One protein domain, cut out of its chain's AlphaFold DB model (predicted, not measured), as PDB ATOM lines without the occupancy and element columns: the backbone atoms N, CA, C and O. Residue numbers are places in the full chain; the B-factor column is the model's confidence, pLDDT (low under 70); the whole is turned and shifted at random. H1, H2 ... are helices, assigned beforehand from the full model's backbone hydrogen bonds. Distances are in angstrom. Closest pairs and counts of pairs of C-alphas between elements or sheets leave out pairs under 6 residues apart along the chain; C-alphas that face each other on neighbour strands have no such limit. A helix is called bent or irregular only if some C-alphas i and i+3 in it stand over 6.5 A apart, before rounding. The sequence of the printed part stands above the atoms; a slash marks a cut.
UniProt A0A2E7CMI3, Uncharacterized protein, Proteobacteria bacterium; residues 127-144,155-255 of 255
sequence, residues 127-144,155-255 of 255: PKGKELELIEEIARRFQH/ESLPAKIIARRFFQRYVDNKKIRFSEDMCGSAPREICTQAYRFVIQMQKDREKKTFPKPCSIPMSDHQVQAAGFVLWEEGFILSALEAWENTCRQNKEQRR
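This is residues 127 to 144 and 155 to 255 of the 255 residues of an uncharacterized protein of Proteobacteria bacterium (UniProt A0A2E7CMI3). The longest helix, H6, crosses one side of H4 and H2 crosses the other, with H4 in the middle of three crossed layers. H1 sits at one end beyond H2, and little H5, with the loop before it, lies at the far end. The printed part has 119 residues with six named helices, H1 to H6 in chain order, and no named strand: all helix. It is compact, radius of gyration of the C-alphas 14.5 A, spanning 43 by 35 by 25 A.

Start at H6, residues 233 to 252, with a kink of 31 degrees near residue 240; it is irregular, C-alphas 234 and 237 being 8.0 A apart. Its residues 238 to 246 touch residues 188 to 196 of H4, residues 188 to 206, at a steep tilt of 60 degrees, the same way; the closest C-alphas are Thr 192 and Ser 238, 5.1 A. H4 touches H2, residues 155 to 172, at a steep tilt of 51 degrees, the same way; the closest C-alphas are Ala 159 and Ala 194, 4.1 A. H2 is only just irregular, C-alphas 155 and 158 being 6.8 A apart. H3, residues 180 to 183, only just touches H4, with 3 pairs of C-alphas within 8 A, the closest Cys 183 and Cys 191, 5.6 A. H1, residues 131 to 142, only just touches H2, with 3 such pairs, the closest Ile 135 and Pro 158, 6.2 A. H5, residues 220 to 225, touches no helix. H1, H4 and H5 have every O i to N i+4 pair within hydrogen-bond range, H2 13 of 14 and H6 14 of 16; H3 is too short for one.

Find C-alpha 131 at (22.743, 6.001, 36.187); from there H1 runs 16.8 A. H2 runs 27.8 A, H3 5.5 A, H4 26.7 A and H5 8.4 A. H6 runs 29.6 A to C-alpha 252 at (-4.591, 17.016, 47.720).

Residues 145 to 154 are not printed; C-alphas 144 and 155 are 15.7 A apart across this cut. The link from H4 to H5 is long, 13 residues. No printed residue is under 70 in pLDDT.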
ATOM      1  N   PRO A 127      23.126  -0.615  32.778       88.38
ATOM      2  CA  PRO A 127      23.069  -1.424  34.001       88.38
ATOM      3  C   PRO A 127      23.331  -0.614  35.282       88.38
ATOM      4  O   PRO A 127      23.787   0.527  35.231       88.38
ATOM      5  N   LYS A 128      23.056  -1.222  36.446       90.00
ATOM      6  CA  LYS A 128      23.343  -0.603  37.752       90.00
ATOM      7  C   LYS A 128      24.773  -0.040  37.786       90.00
ATOM      8  O   LYS A 128      25.712  -0.753  37.435       90.00
ATOM      9  N   GLY A 129      24.927   1.203  38.239       90.56
ATOM     10  CA  GLY A 129      26.199   1.934  38.277       90.56
ATOM     11  C   GLY A 129      26.442   2.831  37.058       90.56
ATOM     12  O   GLY A 129      27.478   3.488  36.988       90.56
ATOM     13  N   LYS A 130      25.513   2.855  36.092       93.62
ATOM     14  CA  LYS A 130      25.539   3.713  34.894       93.62
ATOM     15  C   LYS A 130      24.421   4.759  34.897       93.62
ATOM     16  O   LYS A 130      24.033   5.263  33.846       93.62
ATOM     17  N   GLU A 131      23.878   5.086  36.066       92.94
ATOM     18  CA  GLU A 131      22.743   6.001  36.187       92.94
ATOM     19  C   GLU A 131      23.089   7.435  35.775       92.94
ATOM     20  O   GLU A 131      22.234   8.106  35.205       92.94
ATOM     21  N   LEU A 132      24.327   7.896  35.987       90.06
ATOM     22  CA  LEU A 132      24.750   9.225  35.519       90.06
ATOM     23  C   LEU A 132      24.773   9.300  33.988       90.06
ATOM     24  O   LEU A 132      24.210  10.226  33.419       90.06
ATOM     25  N   GLU A 133      25.319   8.282  33.318       91.94
ATOM     26  CA  GLU A 133      25.316   8.203  31.849       91.94
ATOM     27  C   GLU A 133      23.885   8.148  31.289       91.94
ATOM     28  O   GLU A 133      23.587   8.766  30.268       91.94
ATOM     29  N   LEU A 134      22.979   7.439  31.973       89.81
ATOM     30  CA  LEU A 134      21.552   7.416  31.639       89.81
ATOM     31  C   LEU A 134      20.914   8.807  31.782       89.81
ATOM     32  O   LEU A 134      20.177   9.227  30.889       89.81
ATOM     33  N   ILE A 135      21.181   9.511  32.886       87.62
ATOM     34  CA  ILE A 135      20.682  10.874  33.133       87.62
ATOM     35  C   ILE A 135      21.182  11.821  32.040       87.62
ATOM     36  O   ILE A 135      20.386  12.551  31.458       87.62
ATOM     37  N   GLU A 136      22.473  11.774  31.714       89.19
ATOM     38  CA  GLU A 136      23.081  12.598  30.666       89.19
ATOM     39  C   GLU A 136      22.513  12.291  29.277       89.19
ATOM     40  O   GLU A 136      22.241  13.208  28.505       89.19
ATOM     41  N   GLU A 137      22.303  11.015  28.944       87.50
ATOM     42  CA  GLU A 137      21.688  10.601  27.680       87.50
ATOM     43  C   GLU A 137      20.245  11.108  27.566       87.50
ATOM     44  O   GLU A 137      19.860  11.635  26.520       87.50
ATOM     45  N   ILE A 138      19.454  10.987  28.636       85.25
ATOM     46  CA  ILE A 138      18.091  11.525  28.685       85.25
ATOM     47  C   ILE A 138      18.139  13.050  28.535       85.25
ATOM     48  O   ILE A 138      17.459  13.591  27.666       85.25
ATOM     49  N   ALA A 139      18.989  13.739  29.299       84.06
ATOM     50  CA  ALA A 139      19.149  15.188  29.230       84.06
ATOM     51  C   ALA A 139      19.570  15.662  27.829       84.06
ATOM     52  O   ALA A 139      19.024  16.642  27.324       84.06
ATOM     53  N   ARG A 140      20.472  14.940  27.148       84.19
ATOM     54  CA  ARG A 140      20.912  15.264  25.781       84.19
ATOM     55  C   ARG A 140      19.761  15.226  24.780       84.19
ATOM     56  O   ARG A 140      19.694  16.070  23.893       84.19
ATOM     57  N   ARG A 141      18.817  14.294  24.942       77.75
ATOM     58  CA  ARG A 141      17.612  14.215  24.095       77.75
ATOM     59  C   ARG A 141      16.671  15.404  24.290       77.75
ATOM     60  O   ARG A 141      15.916  15.724  23.380       77.75
ATOM     61  N   PHE A 142      16.764  16.078  25.434       74.38
ATOM     62  CA  PHE A 142      16.010  17.287  25.761       74.38
ATOM     63  C   PHE A 142      16.814  18.588  25.592       74.38
ATOM     64  O   PHE A 142      16.249  19.670  25.711       74.38
ATOM     65  N   GLN A 143      18.118  18.520  25.292       73.56
ATOM     66  CA  GLN A 143      19.044  19.662  25.370       73.56
ATOM     67  C   GLN A 143      18.636  20.861  24.500       73.56
ATOM     68  O   GLN A 143      18.938  22.004  24.842       73.56
ATOM     69  N   HIS A 144      17.920  20.617  23.403       70.94
ATOM     70  CA  HIS A 144      17.457  21.655  22.480       70.94
ATOM     71  C   HIS A 144      16.080  22.242  22.830       70.94
ATOM     72  O   HIS A 144      15.516  22.974  22.021       70.94
ATOM     73  N   GLU A 155      13.461  14.648  34.643       78.25
ATOM     74  CA  GLU A 155      13.967  14.355  35.987       78.25
ATOM     75  C   GLU A 155      13.469  13.005  36.527       78.25
ATOM     76  O   GLU A 155      14.198  12.276  37.198       78.25
ATOM     77  N   SER A 156      12.219  12.637  36.232       86.94
ATOM     78  CA  SER A 156      11.598  11.439  36.806       86.94
ATOM     79  C   SER A 156      11.924  10.131  36.080       86.94
ATOM     80  O   SER A 156      11.747   9.058  36.657       86.94
ATOM     81  N   LEU A 157      12.357  10.170  34.816       87.88
ATOM     82  CA  LEU A 157      12.579   8.956  34.024       87.88
ATOM     83  C   LEU A 157      13.712   8.062  34.571       87.88
ATOM     84  O   LEU A 157      13.471   6.859  34.714       87.88
ATOM     85  N   PRO A 158      14.893   8.592  34.953       91.94
ATOM     86  CA  PRO A 158      15.915   7.801  35.643       91.94
ATOM     87  C   PRO A 158      15.363   7.123  36.905       91.94
ATOM     88  O   PRO A 158      15.564   5.926  37.118       91.94
ATOM     89  N   ALA A 159      14.580   7.861  37.699       94.31
ATOM     90  CA  ALA A 159      13.938   7.340  38.900       94.31
ATOM     91  C   ALA A 159      12.942   6.205  38.591       94.31
ATOM     92  O   ALA A 159      12.931   5.196  39.298       94.31
ATOM     93  N   LYS A 160      12.143   6.315  37.519       92.75
ATOM     94  CA  LYS A 160      11.233   5.243  37.063       92.75
ATOM     95  C   LYS A 160      11.995   3.977  36.663       92.75
ATOM     96  O   LYS A 160      11.604   2.890  37.083       92.75
ATOM     97  N   ILE A 161      13.110   4.116  35.941       92.25
ATOM     98  CA  ILE A 161      13.963   2.984  35.540       92.25
ATOM     99  C   ILE A 161      14.505   2.247  36.772       92.25
ATOM    100  O   ILE A 161      14.382   1.022  36.860       92.25
ATOM    101  N   ILE A 162      15.053   2.980  37.748       95.31
ATOM    102  CA  ILE A 162      15.545   2.407  39.014       95.31
ATOM    103  C   ILE A 162      14.402   1.709  39.762       95.31
ATOM    104  O   ILE A 162      14.534   0.550  40.164       95.31
ATOM    105  N   ALA A 163      13.253   2.378  39.893       95.62
ATOM    106  CA  ALA A 163      12.074   1.833  40.557       95.62
ATOM    107  C   ALA A 163      11.597   0.530  39.907       95.62
ATOM    108  O   ALA A 163      11.321  -0.444  40.608       95.62
ATOM    109  N   ARG A 164      11.549   0.471  38.572       93.12
ATOM    110  CA  ARG A 164      11.133  -0.721  37.827       93.12
ATOM    111  C   ARG A 164      12.100  -1.883  38.024       93.12
ATOM    112  O   ARG A 164      11.639  -2.995  38.278       93.12
ATOM    113  N   ARG A 165      13.417  -1.642  37.965       93.12
ATOM    114  CA  ARG A 165      14.440  -2.671  38.244       93.12
ATOM    115  C   ARG A 165      14.294  -3.239  39.647       93.12
ATOM    116  O   ARG A 165      14.303  -4.457  39.829       93.12
ATOM    117  N   PHE A 166      14.141  -2.362  40.638       95.75
ATOM    118  CA  PHE A 166      13.890  -2.784  42.008       95.75
ATOM    119  C   PHE A 166      12.605  -3.612  42.095       95.75
ATOM    120  O   PHE A 166      12.601  -4.704  42.657       95.75
ATOM    121  N   PHE A 167      11.516  -3.113  41.509       94.12
ATOM    122  CA  PHE A 167      10.208  -3.738  41.622       94.12
ATOM    123  C   PHE A 167      10.151  -5.118  40.956       94.12
ATOM    124  O   PHE A 167       9.505  -6.014  41.493       94.12
ATOM    125  N   GLN A 168      10.867  -5.322  39.845       92.31
ATOM    126  CA  GLN A 168      11.063  -6.647  39.244       92.31
ATOM    127  C   GLN A 168      11.695  -7.617  40.251       92.31
ATOM    128  O   GLN A 168      11.102  -8.647  40.556       92.31
ATOM    129  N   ARG A 169      12.817  -7.236  40.876       94.62
ATOM    130  CA  ARG A 169      13.473  -8.060  41.909       94.62
ATOM    131  C   ARG A 169      12.587  -8.285  43.137       94.62
ATOM    132  O   ARG A 169      12.631  -9.354  43.736       94.62
ATOM    133  N   TYR A 170      11.790  -7.290  43.523       95.62
ATOM    134  CA  TYR A 170      10.881  -7.378  44.670       95.62
ATOM    135  C   TYR A 170       9.735  -8.356  44.417       95.62
ATOM    136  O   TYR A 170       9.291  -9.044  45.332       95.62
ATOM    137  N   VAL A 171       9.234  -8.424  43.182       93.69
ATOM    138  CA  VAL A 171       8.219  -9.411  42.799       93.69
ATOM    139  C   VAL A 171       8.756 -10.829  42.978       93.69
ATOM    140  O   VAL A 171       8.035 -11.652  43.537       93.69
ATOM    141  N   ASP A 172      10.015 -11.065  42.609       94.44
ATOM    142  CA  ASP A 172      10.670 -12.370  42.741       94.44
ATOM    143  C   ASP A 172      11.072 -12.686  44.192       94.44
ATOM    144  O   ASP A 172      11.049 -13.838  44.623       94.44
ATOM    145  N   ASN A 173      11.418 -11.663  44.977       96.75
ATOM    146  CA  ASN A 173      11.792 -11.801  46.378       96.75
ATOM    147  C   ASN A 173      11.207 -10.668  47.232       96.75
ATOM    148  O   ASN A 173      11.818  -9.616  47.420       96.75
ATOM    149  N   LYS A 174      10.052 -10.932  47.850       95.06
ATOM    150  CA  LYS A 174       9.331  -9.973  48.707       95.06
ATOM    151  C   LYS A 174      10.081  -9.575  49.988       95.06
ATOM    152  O   LYS A 174       9.618  -8.686  50.694       95.06
ATOM    153  N   LYS A 175      11.211 -10.220  50.310       95.62
ATOM    154  CA  LYS A 175      12.039  -9.886  51.482       95.62
ATOM    155  C   LYS A 175      13.062  -8.786  51.202       95.62
ATOM    156  O   LYS A 175      13.655  -8.286  52.156       95.62
ATOM    157  N   ILE A 176      13.301  -8.427  49.937       97.06
ATOM    158  CA  ILE A 176      14.258  -7.360  49.634       97.06
ATOM    159  C   ILE A 176      13.721  -6.015  50.122       97.06
ATOM    160  O   ILE A 176      12.531  -5.714  49.998       97.06
ATOM    161  N   ARG A 177      14.630  -5.204  50.652       97.69
ATOM    162  CA  ARG A 177      14.372  -3.829  51.067       97.69
ATOM    163  C   ARG A 177      14.976  -2.875  50.044       97.69
ATOM    164  O   ARG A 177      15.908  -3.239  49.329       97.69
ATOM    165  N   PHE A 178      14.409  -1.680  49.932       98.00
ATOM    166  CA  PHE A 178      14.974  -0.635  49.083       98.00
ATOM    167  C   PHE A 178      16.177   0.006  49.782       98.00
ATOM    168  O   PHE A 178      16.102   0.316  50.968       98.00
ATOM    169  N   SER A 179      17.276   0.221  49.067       97.06
ATOM    170  CA  SER A 179      18.501   0.800  49.626       97.06
ATOM    171  C   SER A 179      19.178   1.744  48.646       97.06
ATOM    172  O   SER A 179      18.889   1.700  47.449       97.06
ATOM    173  N   GLU A 180      20.091   2.582  49.145       95.75
ATOM    174  CA  GLU A 180      20.886   3.499  48.311       95.75
ATOM    175  C   GLU A 180      21.659   2.750  47.227       95.75
ATOM    176  O   GLU A 180      21.672   3.164  46.068       95.75
ATOM    177  N   ASP A 181      22.184   1.571  47.559       95.88
ATOM    178  CA  ASP A 181      22.862   0.697  46.610       95.88
ATOM    179  C   ASP A 181      21.995   0.362  45.393       95.88
ATOM    180  O   ASP A 181      22.527   0.122  44.309       95.88
ATOM    181  N   MET A 182      20.667   0.314  45.510       94.81
ATOM    182  CA  MET A 182      19.787   0.034  44.366       94.81
ATOM    183  C   MET A 182      19.810   1.151  43.317       94.81
ATOM    184  O   MET A 182      19.485   0.893  42.158       94.81
ATOM    185  N   CYS A 183      20.218   2.356  43.710       95.44
ATOM    186  CA  CYS A 183      20.289   3.539  42.863       95.44
ATOM    187  C   CYS A 183      21.651   3.721  42.177       95.44
ATOM    188  O   CYS A 183      21.772   4.583  41.310       95.44
ATOM    189  N   GLY A 184      22.656   2.906  42.519       94.25
ATOM    190  CA  GLY A 184      23.965   2.935  41.868       94.25
ATOM    191  C   GLY A 184      24.629   4.306  41.977       94.25
ATOM    192  O   GLY A 184      24.921   4.760  43.077       94.25
ATOM    193  N   SER A 185      24.879   4.954  40.838       94.31
ATOM    194  CA  SER A 185      25.518   6.276  40.795       94.31
ATOM    195  C   SER A 185      24.521   7.443  40.763       94.31
ATOM    196  O   SER A 185      24.926   8.577  40.510       94.31
ATOM    197  N   ALA A 186      23.217   7.191  40.906       94.12
ATOM    198  CA  ALA A 186      22.211   8.243  40.807       94.12
ATOM    199  C   ALA A 186      22.300   9.228  41.991       94.12
ATOM    200  O   ALA A 186      22.534   8.794  43.121       94.12
ATOM    201  N   PRO A 187      22.035  10.531  41.771       95.12
ATOM    202  CA  PRO A 187      21.887  11.497  42.857       95.12
ATOM    203  C   PRO A 187      20.802  11.087  43.860       95.12
ATOM    204  O   PRO A 187      19.826  10.410  43.505       95.12
ATOM    205  N   ARG A 188      20.936  11.540  45.113       95.31
ATOM    206  CA  ARG A 188      20.009  11.203  46.204       95.31
ATOM    207  C   ARG A 188      18.567  11.556  45.851       95.31
ATOM    208  O   ARG A 188      17.670  10.766  46.117       95.31
ATOM    209  N   GLU A 189      18.347  12.687  45.196       94.88
ATOM    210  CA  GLU A 189      17.030  13.181  44.793       94.88
ATOM    211  C   GLU A 189      16.347  12.200  43.829       94.88
ATOM    212  O   GLU A 189      15.172  11.860  43.996       94.88
ATOM    213  N   ILE A 190      17.101  11.675  42.858       94.75
ATOM    214  CA  ILE A 190      16.631  10.649  41.918       94.75
ATOM    215  C   ILE A 190      16.328   9.345  42.663       94.75
ATOM    216  O   ILE A 190      15.315   8.700  42.385       94.75
ATOM    217  N   CYS A 191      17.156   8.972  43.638       96.62
ATOM    218  CA  CYS A 191      16.950   7.774  44.450       96.62
ATOM    219  C   CYS A 191      15.698   7.874  45.346       96.62
ATOM    220  O   CYS A 191      14.876   6.955  45.377       96.62
ATOM    221  N   THR A 192      15.479   9.023  45.996       96.81
ATOM    222  CA  THR A 192      14.249   9.353  46.736       96.81
ATOM    223  C   THR A 192      13.023   9.256  45.827       96.81
ATOM    224  O   THR A 192      12.026   8.611  46.172       96.81
ATOM    225  N   GLN A 193      13.091   9.842  44.625       96.06
ATOM    226  CA  GLN A 193      12.010   9.738  43.643       96.06
ATOM    227  C   GLN A 193      11.778   8.294  43.177       96.06
ATOM    228  O   GLN A 193      10.624   7.899  42.987       96.06
ATOM    229  N   ALA A 194      12.833   7.493  43.017       96.88
ATOM    230  CA  ALA A 194      12.716   6.094  42.618       96.88
ATOM    231  C   ALA A 194      11.928   5.300  43.664       96.88
ATOM    232  O   ALA A 194      10.969   4.608  43.320       96.88
ATOM    233  N   TYR A 195      12.243   5.472  44.948       97.88
ATOM    234  CA  TYR A 195      11.486   4.827  46.018       97.88
ATOM    235  C   TYR A 195      10.012   5.269  46.043       97.88
ATOM    236  O   TYR A 195       9.117   4.430  46.168       97.88
ATOM    237  N   ARG A 196       9.725   6.557  45.793       96.44
ATOM    238  CA  ARG A 196       8.343   7.045  45.613       96.44
ATOM    239  C   ARG A 196       7.610   6.306  44.488       96.44
ATOM    240  O   ARG A 196       6.453   5.915  44.657       96.44
ATOM    241  N   PHE A 197       8.264   6.087  43.346       96.00
ATOM    242  CA  PHE A 197       7.677   5.313  42.249       96.00
ATOM    243  C   PHE A 197       7.445   3.848  42.624       96.00
ATOM    244  O   PHE A 197       6.418   3.301  42.234       96.00
ATOM    245  N   VAL A 198       8.318   3.225  43.421       96.88
ATOM    246  CA  VAL A 198       8.089   1.860  43.926       96.88
ATOM    247  C   VAL A 198       6.827   1.790  44.792       96.88
ATOM    248  O   VAL A 198       6.008   0.887  44.603       96.88
ATOM    249  N   ILE A 199       6.627   2.755  45.698       95.75
ATOM    250  CA  ILE A 199       5.409   2.855  46.521       95.75
ATOM    251  C   ILE A 199       4.167   2.965  45.621       95.75
ATOM    252  O   ILE A 199       3.193   2.231  45.804       95.75
ATOM    253  N   GLN A 200       4.207   3.844  44.615       94.38
ATOM    254  CA  GLN A 200       3.097   4.045  43.680       94.38
ATOM    255  C   GLN A 200       2.816   2.788  42.836       94.38
ATOM    256  O   GLN A 200       1.666   2.367  42.727       94.38
ATOM    257  N   MET A 201       3.852   2.119  42.324       94.50
ATOM    258  CA  MET A 201       3.719   0.853  41.592       94.50
ATOM    259  C   MET A 201       3.095  -0.252  42.454       94.50
ATOM    260  O   MET A 201       2.253  -1.008  41.969       94.50
ATOM    261  N   GLN A 202       3.471  -0.347  43.734       94.88
ATOM    262  CA  GLN A 202       2.846  -1.281  44.674       94.88
ATOM    263  C   GLN A 202       1.374  -0.961  44.914       94.88
ATOM    264  O   GLN A 202       0.551  -1.876  44.914       94.88
ATOM    265  N   LYS A 203       1.037   0.319  45.099       94.06
ATOM    266  CA  LYS A 203      -0.351   0.772  45.220       94.06
ATOM    267  C   LYS A 203      -1.174   0.342  44.009       94.06
ATOM    268  O   LYS A 203      -2.213  -0.286  44.191       94.06
ATOM    269  N   ASP A 204      -0.696   0.632  42.803       92.69
ATOM    270  CA  ASP A 204      -1.459   0.394  41.578       92.69
ATOM    271  C   ASP A 204      -1.574  -1.102  41.253       92.69
ATOM    272  O   ASP A 204      -2.662  -1.594  40.954       92.69
ATOM    273  N   ARG A 205      -0.474  -1.860  41.366       92.25
ATOM    274  CA  ARG A 205      -0.448  -3.287  41.007       92.25
ATOM    275  C   ARG A 205      -1.107  -4.181  42.053       92.25
ATOM    276  O   ARG A 205      -1.781  -5.140  41.692       92.25
ATOM    277  N   GLU A 206      -0.893  -3.895  43.335       92.88
ATOM    278  CA  GLU A 206      -1.406  -4.713  44.443       92.88
ATOM    279  C   GLU A 206      -2.699  -4.123  45.043       92.88
ATOM    280  O   GLU A 206      -3.180  -4.608  46.064       92.88
ATOM    281  N   LYS A 207      -3.275  -3.085  44.408       91.88
ATOM    282  CA  LYS A 207      -4.495  -2.371  44.836       91.88
ATOM    283  C   LYS A 207      -4.450  -1.928  46.304       91.88
ATOM    284  O   LYS A 207      -5.470  -1.917  46.997       91.88
ATOM    285  N   LYS A 208      -3.259  -1.573  46.798       90.56
ATOM    286  CA  LYS A 208      -3.078  -1.151  48.192       90.56
ATOM    287  C   LYS A 208      -3.684   0.217  48.419       90.56
ATOM    288  O   LYS A 208      -3.706   1.075  47.540       90.56
ATOM    289  N   THR A 209      -4.135   0.448  49.641       88.69
ATOM    290  CA  THR A 209      -4.578   1.771  50.067       88.69
ATOM    291  C   THR A 209      -3.550   2.362  51.014       88.69
ATOM    292  O   THR A 209      -2.979   1.668  51.850       88.69
ATOM    293  N   PHE A 210      -3.286   3.659  50.865       88.19
ATOM    294  CA  PHE A 210      -2.474   4.368  51.845       88.19
ATOM    295  C   PHE A 210      -3.189   4.392  53.200       88.19
ATOM    296  O   PHE A 210      -4.415   4.587  53.219       88.19
ATOM    297  N   PRO A 211      -2.446   4.261  54.314       84.50
ATOM    298  CA  PRO A 211      -3.022   4.334  55.649       84.50
ATOM    299  C   PRO A 211      -3.775   5.655  55.854       84.50
ATOM    300  O   PRO A 211      -3.433   6.701  55.287       84.50
ATOM    301  N   LYS A 212      -4.853   5.593  56.642       85.12
ATOM    302  CA  LYS A 212      -5.680   6.748  57.011       85.12
ATOM    303  C   LYS A 212      -5.684   6.875  58.545       85.12
ATOM    304  O   LYS A 212      -6.247   5.994  59.187       85.12
ATOM    305  N   PRO A 213      -5.113   7.949  59.126       85.31
ATOM    306  CA  PRO A 213      -4.366   9.025  58.466       85.31
ATOM    307  C   PRO A 213      -3.004   8.552  57.925       85.31
ATOM    308  O   PRO A 213      -2.431   7.582  58.408       85.31
ATOM    309  N   CYS A 214      -2.480   9.263  56.924       87.19
ATOM    310  CA  CYS A 214      -1.100   9.085  56.466       87.19
ATOM    311  C   CYS A 214      -0.198   9.828  57.463       87.19
ATOM    312  O   CYS A 214      -0.149  11.064  57.433       87.19
ATOM    313  N   SER A 215       0.384   9.091  58.412       86.38
ATOM    314  CA  SER A 215       1.285   9.626  59.439       86.38
ATOM    315  C   SER A 215       2.594  10.088  58.804       86.38
ATOM    316  O   SER A 215       3.137   9.399  57.952       86.38
ATOM    317  N   ILE A 216       3.093  11.259  59.199       85.94
ATOM    318  CA  ILE A 216       4.394  11.777  58.763       85.94
ATOM    319  C   ILE A 216       5.181  12.110  60.040       85.94
ATOM    320  O   ILE A 216       4.682  12.923  60.821       85.94
ATOM    321  N   PRO A 217       6.361  11.503  60.274       87.00
ATOM    322  CA  PRO A 217       6.981  10.441  59.473       87.00
ATOM    323  C   PRO A 217       6.228   9.098  59.575       87.00
ATOM    324  O   PRO A 217       5.593   8.808  60.586       87.00
ATOM    325  N   MET A 218       6.310   8.273  58.527       87.81
ATOM    326  CA  MET A 218       5.837   6.882  58.552       87.81
ATOM    327  C   MET A 218       6.878   6.001  59.251       87.81
ATOM    328  O   MET A 218       8.036   5.997  58.839       87.81
ATOM    329  N   SER A 219       6.482   5.224  60.263       90.88
ATOM    330  CA  SER A 219       7.375   4.216  60.854       90.88
ATOM    331  C   SER A 219       7.417   2.929  60.024       90.88
ATOM    332  O   SER A 219       6.436   2.589  59.358       90.88
ATOM    333  N   ASP A 220       8.504   2.158  60.123       92.00
ATOM    334  CA  ASP A 220       8.635   0.837  59.486       92.00
ATOM    335  C   ASP A 220       7.428  -0.063  59.773       92.00
ATOM    336  O   ASP A 220       6.872  -0.681  58.867       92.00
ATOM    337  N   HIS A 221       6.958  -0.081  61.024       92.19
ATOM    338  CA  HIS A 221       5.782  -0.855  61.417       92.19
ATOM    339  C   HIS A 221       4.523  -0.413  60.656       92.19
ATOM    340  O   HIS A 221       3.745  -1.252  60.209       92.19
ATOM    341  N   GLN A 222       4.310   0.894  60.469       92.25
ATOM    342  CA  GLN A 222       3.162   1.406  59.710       92.25
ATOM    343  C   GLN A 222       3.264   1.070  58.219       92.25
ATOM    344  O   GLN A 222       2.262   0.708  57.601       92.25
ATOM    345  N   VAL A 223       4.464   1.166  57.643       92.88
ATOM    346  CA  VAL A 223       4.726   0.823  56.237       92.88
ATOM    347  C   VAL A 223       4.490  -0.665  56.001       92.88
ATOM    348  O   VAL A 223       3.764  -1.032  55.074       92.88
ATOM    349  N   GLN A 224       5.017  -1.510  56.887       93.00
ATOM    350  CA  GLN A 224       4.828  -2.956  56.858       93.00
ATOM    351  C   GLN A 224       3.360  -3.347  57.058       93.00
ATOM    352  O   GLN A 224       2.856  -4.194  56.322       93.00
ATOM    353  N   ALA A 225       2.648  -2.718  57.999       92.69
ATOM    354  CA  ALA A 225       1.225  -2.966  58.237       92.69
ATOM    355  C   ALA A 225       0.356  -2.572  57.031       92.69
ATOM    356  O   ALA A 225      -0.621  -3.250  56.719       92.69
ATOM    357  N   ALA A 226       0.736  -1.516  56.307       92.12
ATOM    358  CA  ALA A 226       0.120  -1.139  55.036       92.12
ATOM    359  C   ALA A 226       0.592  -2.014  53.852       92.12
ATOM    360  O   ALA A 226       0.155  -1.833  52.713       92.12
ATOM    361  N   GLY A 227       1.483  -2.974  54.114       93.88
ATOM    362  CA  GLY A 227       2.020  -3.930  53.159       93.88
ATOM    363  C   GLY A 227       3.062  -3.353  52.206       93.88
ATOM    364  O   GLY A 227       3.454  -4.053  51.280       93.88
ATOM    365  N   PHE A 228       3.496  -2.104  52.353       95.88
ATOM    366  CA  PHE A 228       4.449  -1.496  51.424       95.88
ATOM    367  C   PHE A 228       5.884  -1.978  51.668       95.88
ATOM    368  O   PHE A 228       6.214  -2.532  52.715       95.88
ATOM    369  N   VAL A 229       6.743  -1.792  50.665       96.25
ATOM    370  CA  VAL A 229       8.157  -2.158  50.757       96.25
ATOM    371  C   VAL A 229       8.887  -1.316  51.803       96.25
ATOM    372  O   VAL A 229       8.748  -0.094  51.840       96.25
ATOM    373  N   LEU A 230       9.698  -1.976  52.626       97.06
ATOM    374  CA  LEU A 230      10.574  -1.325  53.598       97.06
ATOM    375  C   LEU A 230      11.898  -0.889  52.962       97.06
ATOM    376  O   LEU A 230      12.277  -1.361  51.887       97.06
ATOM    377  N   TRP A 231      12.615  -0.016  53.658       97.38
ATOM    378  CA  TRP A 231      13.961   0.422  53.304       97.38
ATOM    379  C   TRP A 231      15.026  -0.203  54.215       97.38
ATOM    380  O   TRP A 231      14.725  -0.757  55.277       97.38
ATOM    381  N   GLU A 232      16.279  -0.162  53.774       97.62
ATOM    382  CA  GLU A 232      17.446  -0.415  54.623       97.62
ATOM    383  C   GLU A 232      17.783   0.824  55.462       97.62
ATOM    384  O   GLU A 232      17.478   1.948  55.064       97.62
ATOM    385  N   GLU A 233      18.425   0.626  56.615       95.62
ATOM    386  CA  GLU A 233      18.690   1.682  57.607       95.62
ATOM    387  C   GLU A 233      19.403   2.905  57.009       95.62
ATOM    388  O   GLU A 233      19.009   4.040  57.276       95.62
ATOM    389  N   GLY A 234      20.365   2.683  56.107       95.00
ATOM    390  CA  GLY A 234      21.091   3.756  55.421       95.00
ATOM    391  C   GLY A 234      20.219   4.671  54.549       95.00
ATOM    392  O   GLY A 234      20.609   5.798  54.286       95.00
ATOM    393  N   PHE A 235      19.018   4.241  54.149       96.75
ATOM    394  CA  PHE A 235      18.127   5.002  53.264       96.75
ATOM    395  C   PHE A 235      16.987   5.729  54.005       96.75
ATOM    396  O   PHE A 235      16.102   6.312  53.373       96.75
ATOM    397  N   ILE A 236      16.980   5.722  55.344       95.88
ATOM    398  CA  ILE A 236      15.845   6.204  56.149       95.88
ATOM    399  C   ILE A 236      15.427   7.645  55.832       95.88
ATOM    400  O   ILE A 236      14.240   7.907  55.660       95.88
ATOM    401  N   LEU A 237      16.369   8.582  55.692       95.81
ATOM    402  CA  LEU A 237      16.035   9.995  55.464       95.81
ATOM    403  C   LEU A 237      15.312  10.203  54.127       95.81
ATOM    404  O   LEU A 237      14.291  10.885  54.066       95.81
ATOM    405  N   SER A 238      15.819   9.574  53.070       96.50
ATOM    406  CA  SER A 238      15.231   9.601  51.729       96.50
ATOM    407  C   SER A 238      13.883   8.871  51.687       96.50
ATOM    408  O   SER A 238      12.939   9.325  51.040       96.50
ATOM    409  N   ALA A 239      13.743   7.767  52.425       96.62
ATOM    410  CA  ALA A 239      12.478   7.052  52.530       96.62
ATOM    411  C   ALA A 239      11.391   7.887  53.226       96.62
ATOM    412  O   ALA A 239      10.264   7.959  52.732       96.62
ATOM    413  N   LEU A 240      11.730   8.554  54.335       95.25
ATOM    414  CA  LEU A 240      10.812   9.440  55.052       95.25
ATOM    415  C   LEU A 240      10.348  10.606  54.171       95.25
ATOM    416  O   LEU A 240       9.151  10.892  54.122       95.25
ATOM    417  N   GLU A 241      11.266  11.216  53.421       95.56
ATOM    418  CA  GLU A 241      10.957  12.276  52.456       95.56
ATOM    419  C   GLU A 241      10.012  11.783  51.342       95.56
ATOM    420  O   GLU A 241       9.016  12.434  51.006       95.56
ATOM    421  N   ALA A 242      10.270  10.598  50.781       95.44
ATOM    422  CA  ALA A 242       9.401   9.998  49.771       95.44
ATOM    423  C   ALA A 242       7.983   9.736  50.309       95.44
ATOM    424  O   ALA A 242       6.995  10.003  49.614       95.44
ATOM    425  N   TRP A 243       7.866   9.249  51.548       94.81
ATOM    426  CA  TRP A 243       6.583   9.026  52.218       94.81
ATOM    427  C   TRP A 243       5.844  10.326  52.506       94.81
ATOM    428  O   TRP A 243       4.648  10.411  52.221       94.81
ATOM    429  N   GLU A 244       6.533  11.354  52.999       94.25
ATOM    430  CA  GLU A 244       5.953  12.679  53.211       94.25
ATOM    431  C   GLU A 244       5.338  13.227  51.917       94.25
ATOM    432  O   GLU A 244       4.161  13.609  51.890       94.25
ATOM    433  N   ASN A 245       6.104  13.189  50.825       91.69
ATOM    434  CA  ASN A 245       5.658  13.644  49.512       91.69
ATOM    435  C   ASN A 245       4.444  12.848  49.009       91.69
ATOM    436  O   ASN A 245       3.466  13.427  48.529       91.69
ATOM    437  N   THR A 246       4.467  11.524  49.173       91.81
ATOM    438  CA  THR A 246       3.364  10.634  48.778       91.81
ATOM    439  C   THR A 246       2.093  10.909  49.585       91.81
ATOM    440  O   THR A 246       0.995  11.024  49.030       91.81
ATOM    441  N   CYS A 247       2.229  11.059  50.904       91.38
ATOM    442  CA  CYS A 247       1.128  11.381  51.802       91.38
ATOM    443  C   CYS A 247       0.499  12.741  51.466       91.38
ATOM    444  O   CYS A 247      -0.728  12.866  51.503       91.38
ATOM    445  N   ARG A 248       1.315  13.752  51.135       90.56
ATOM    446  CA  ARG A 248       0.860  15.104  50.773       90.56
ATOM    447  C   ARG A 248       0.021  15.092  49.492       90.56
ATOM    448  O   ARG A 248      -1.124  15.539  49.523       90.56
ATOM    449  N   GLN A 249       0.520  14.461  48.430       87.00
ATOM    450  CA  GLN A 249      -0.192  14.340  47.149       87.00
ATOM    451  C   GLN A 249      -1.537  13.610  47.286       87.00
ATOM    452  O   GLN A 249      -2.548  14.024  46.723       87.00
ATOM    453  N   ASN A 250      -1.589  12.546  48.092       84.06
ATOM    454  CA  ASN A 250      -2.829  11.803  48.342       84.06
ATOM    455  C   ASN A 250      -3.859  12.603  49.170       84.06
ATOM    456  O   ASN A 250      -5.051  12.306  49.105       84.06
ATOM    457  N   LYS A 251      -3.435  13.599  49.963       85.75
ATOM    458  CA  LYS A 251      -4.365  14.521  50.641       85.75
ATOM    459  C   LYS A 251      -4.962  15.526  49.657       85.75
ATOM    460  O   LYS A 251      -6.154  15.796  49.747       85.75
ATOM    461  N   GLU A 252      -4.155  16.050  48.738       84.25
ATOM    462  CA  GLU A 252      -4.591  17.016  47.720       84.25
ATOM    463  C   GLU A 252      -5.606  16.408  46.750       84.25
ATOM    464  O   GLU A 252      -6.634  17.019  46.506       84.25
ATOM    465  N   GLN A 253      -5.401  15.166  46.301       78.31
ATOM    466  CA  GLN A 253      -6.333  14.455  45.407       78.31
ATOM    467  C   GLN A 253      -7.722  14.167  46.007       78.31
ATOM    468  O   GLN A 253      -8.604  13.681  45.304       78.31
ATOM    469  N   ARG A 254      -7.907  14.374  47.316       74.56
ATOM    470  CA  ARG A 254      -9.179  14.138  48.019       74.56
ATOM    471  C   ARG A 254      -9.934  15.421  48.353       74.56
ATOM    472  O   ARG A 254     -11.012  15.324  48.935       74.56
ATOM    473  N   ARG A 255      -9.326  16.574  48.094       71.94
ATOM    474  CA  ARG A 255      -9.981  17.877  48.203       71.94
ATOM    475  C   ARG A 255     -10.661  18.187  46.883       71.94
ATOM    476  O   ARG A 255     -11.762  18.763  46.960       71.94
TER     477      ARG A 255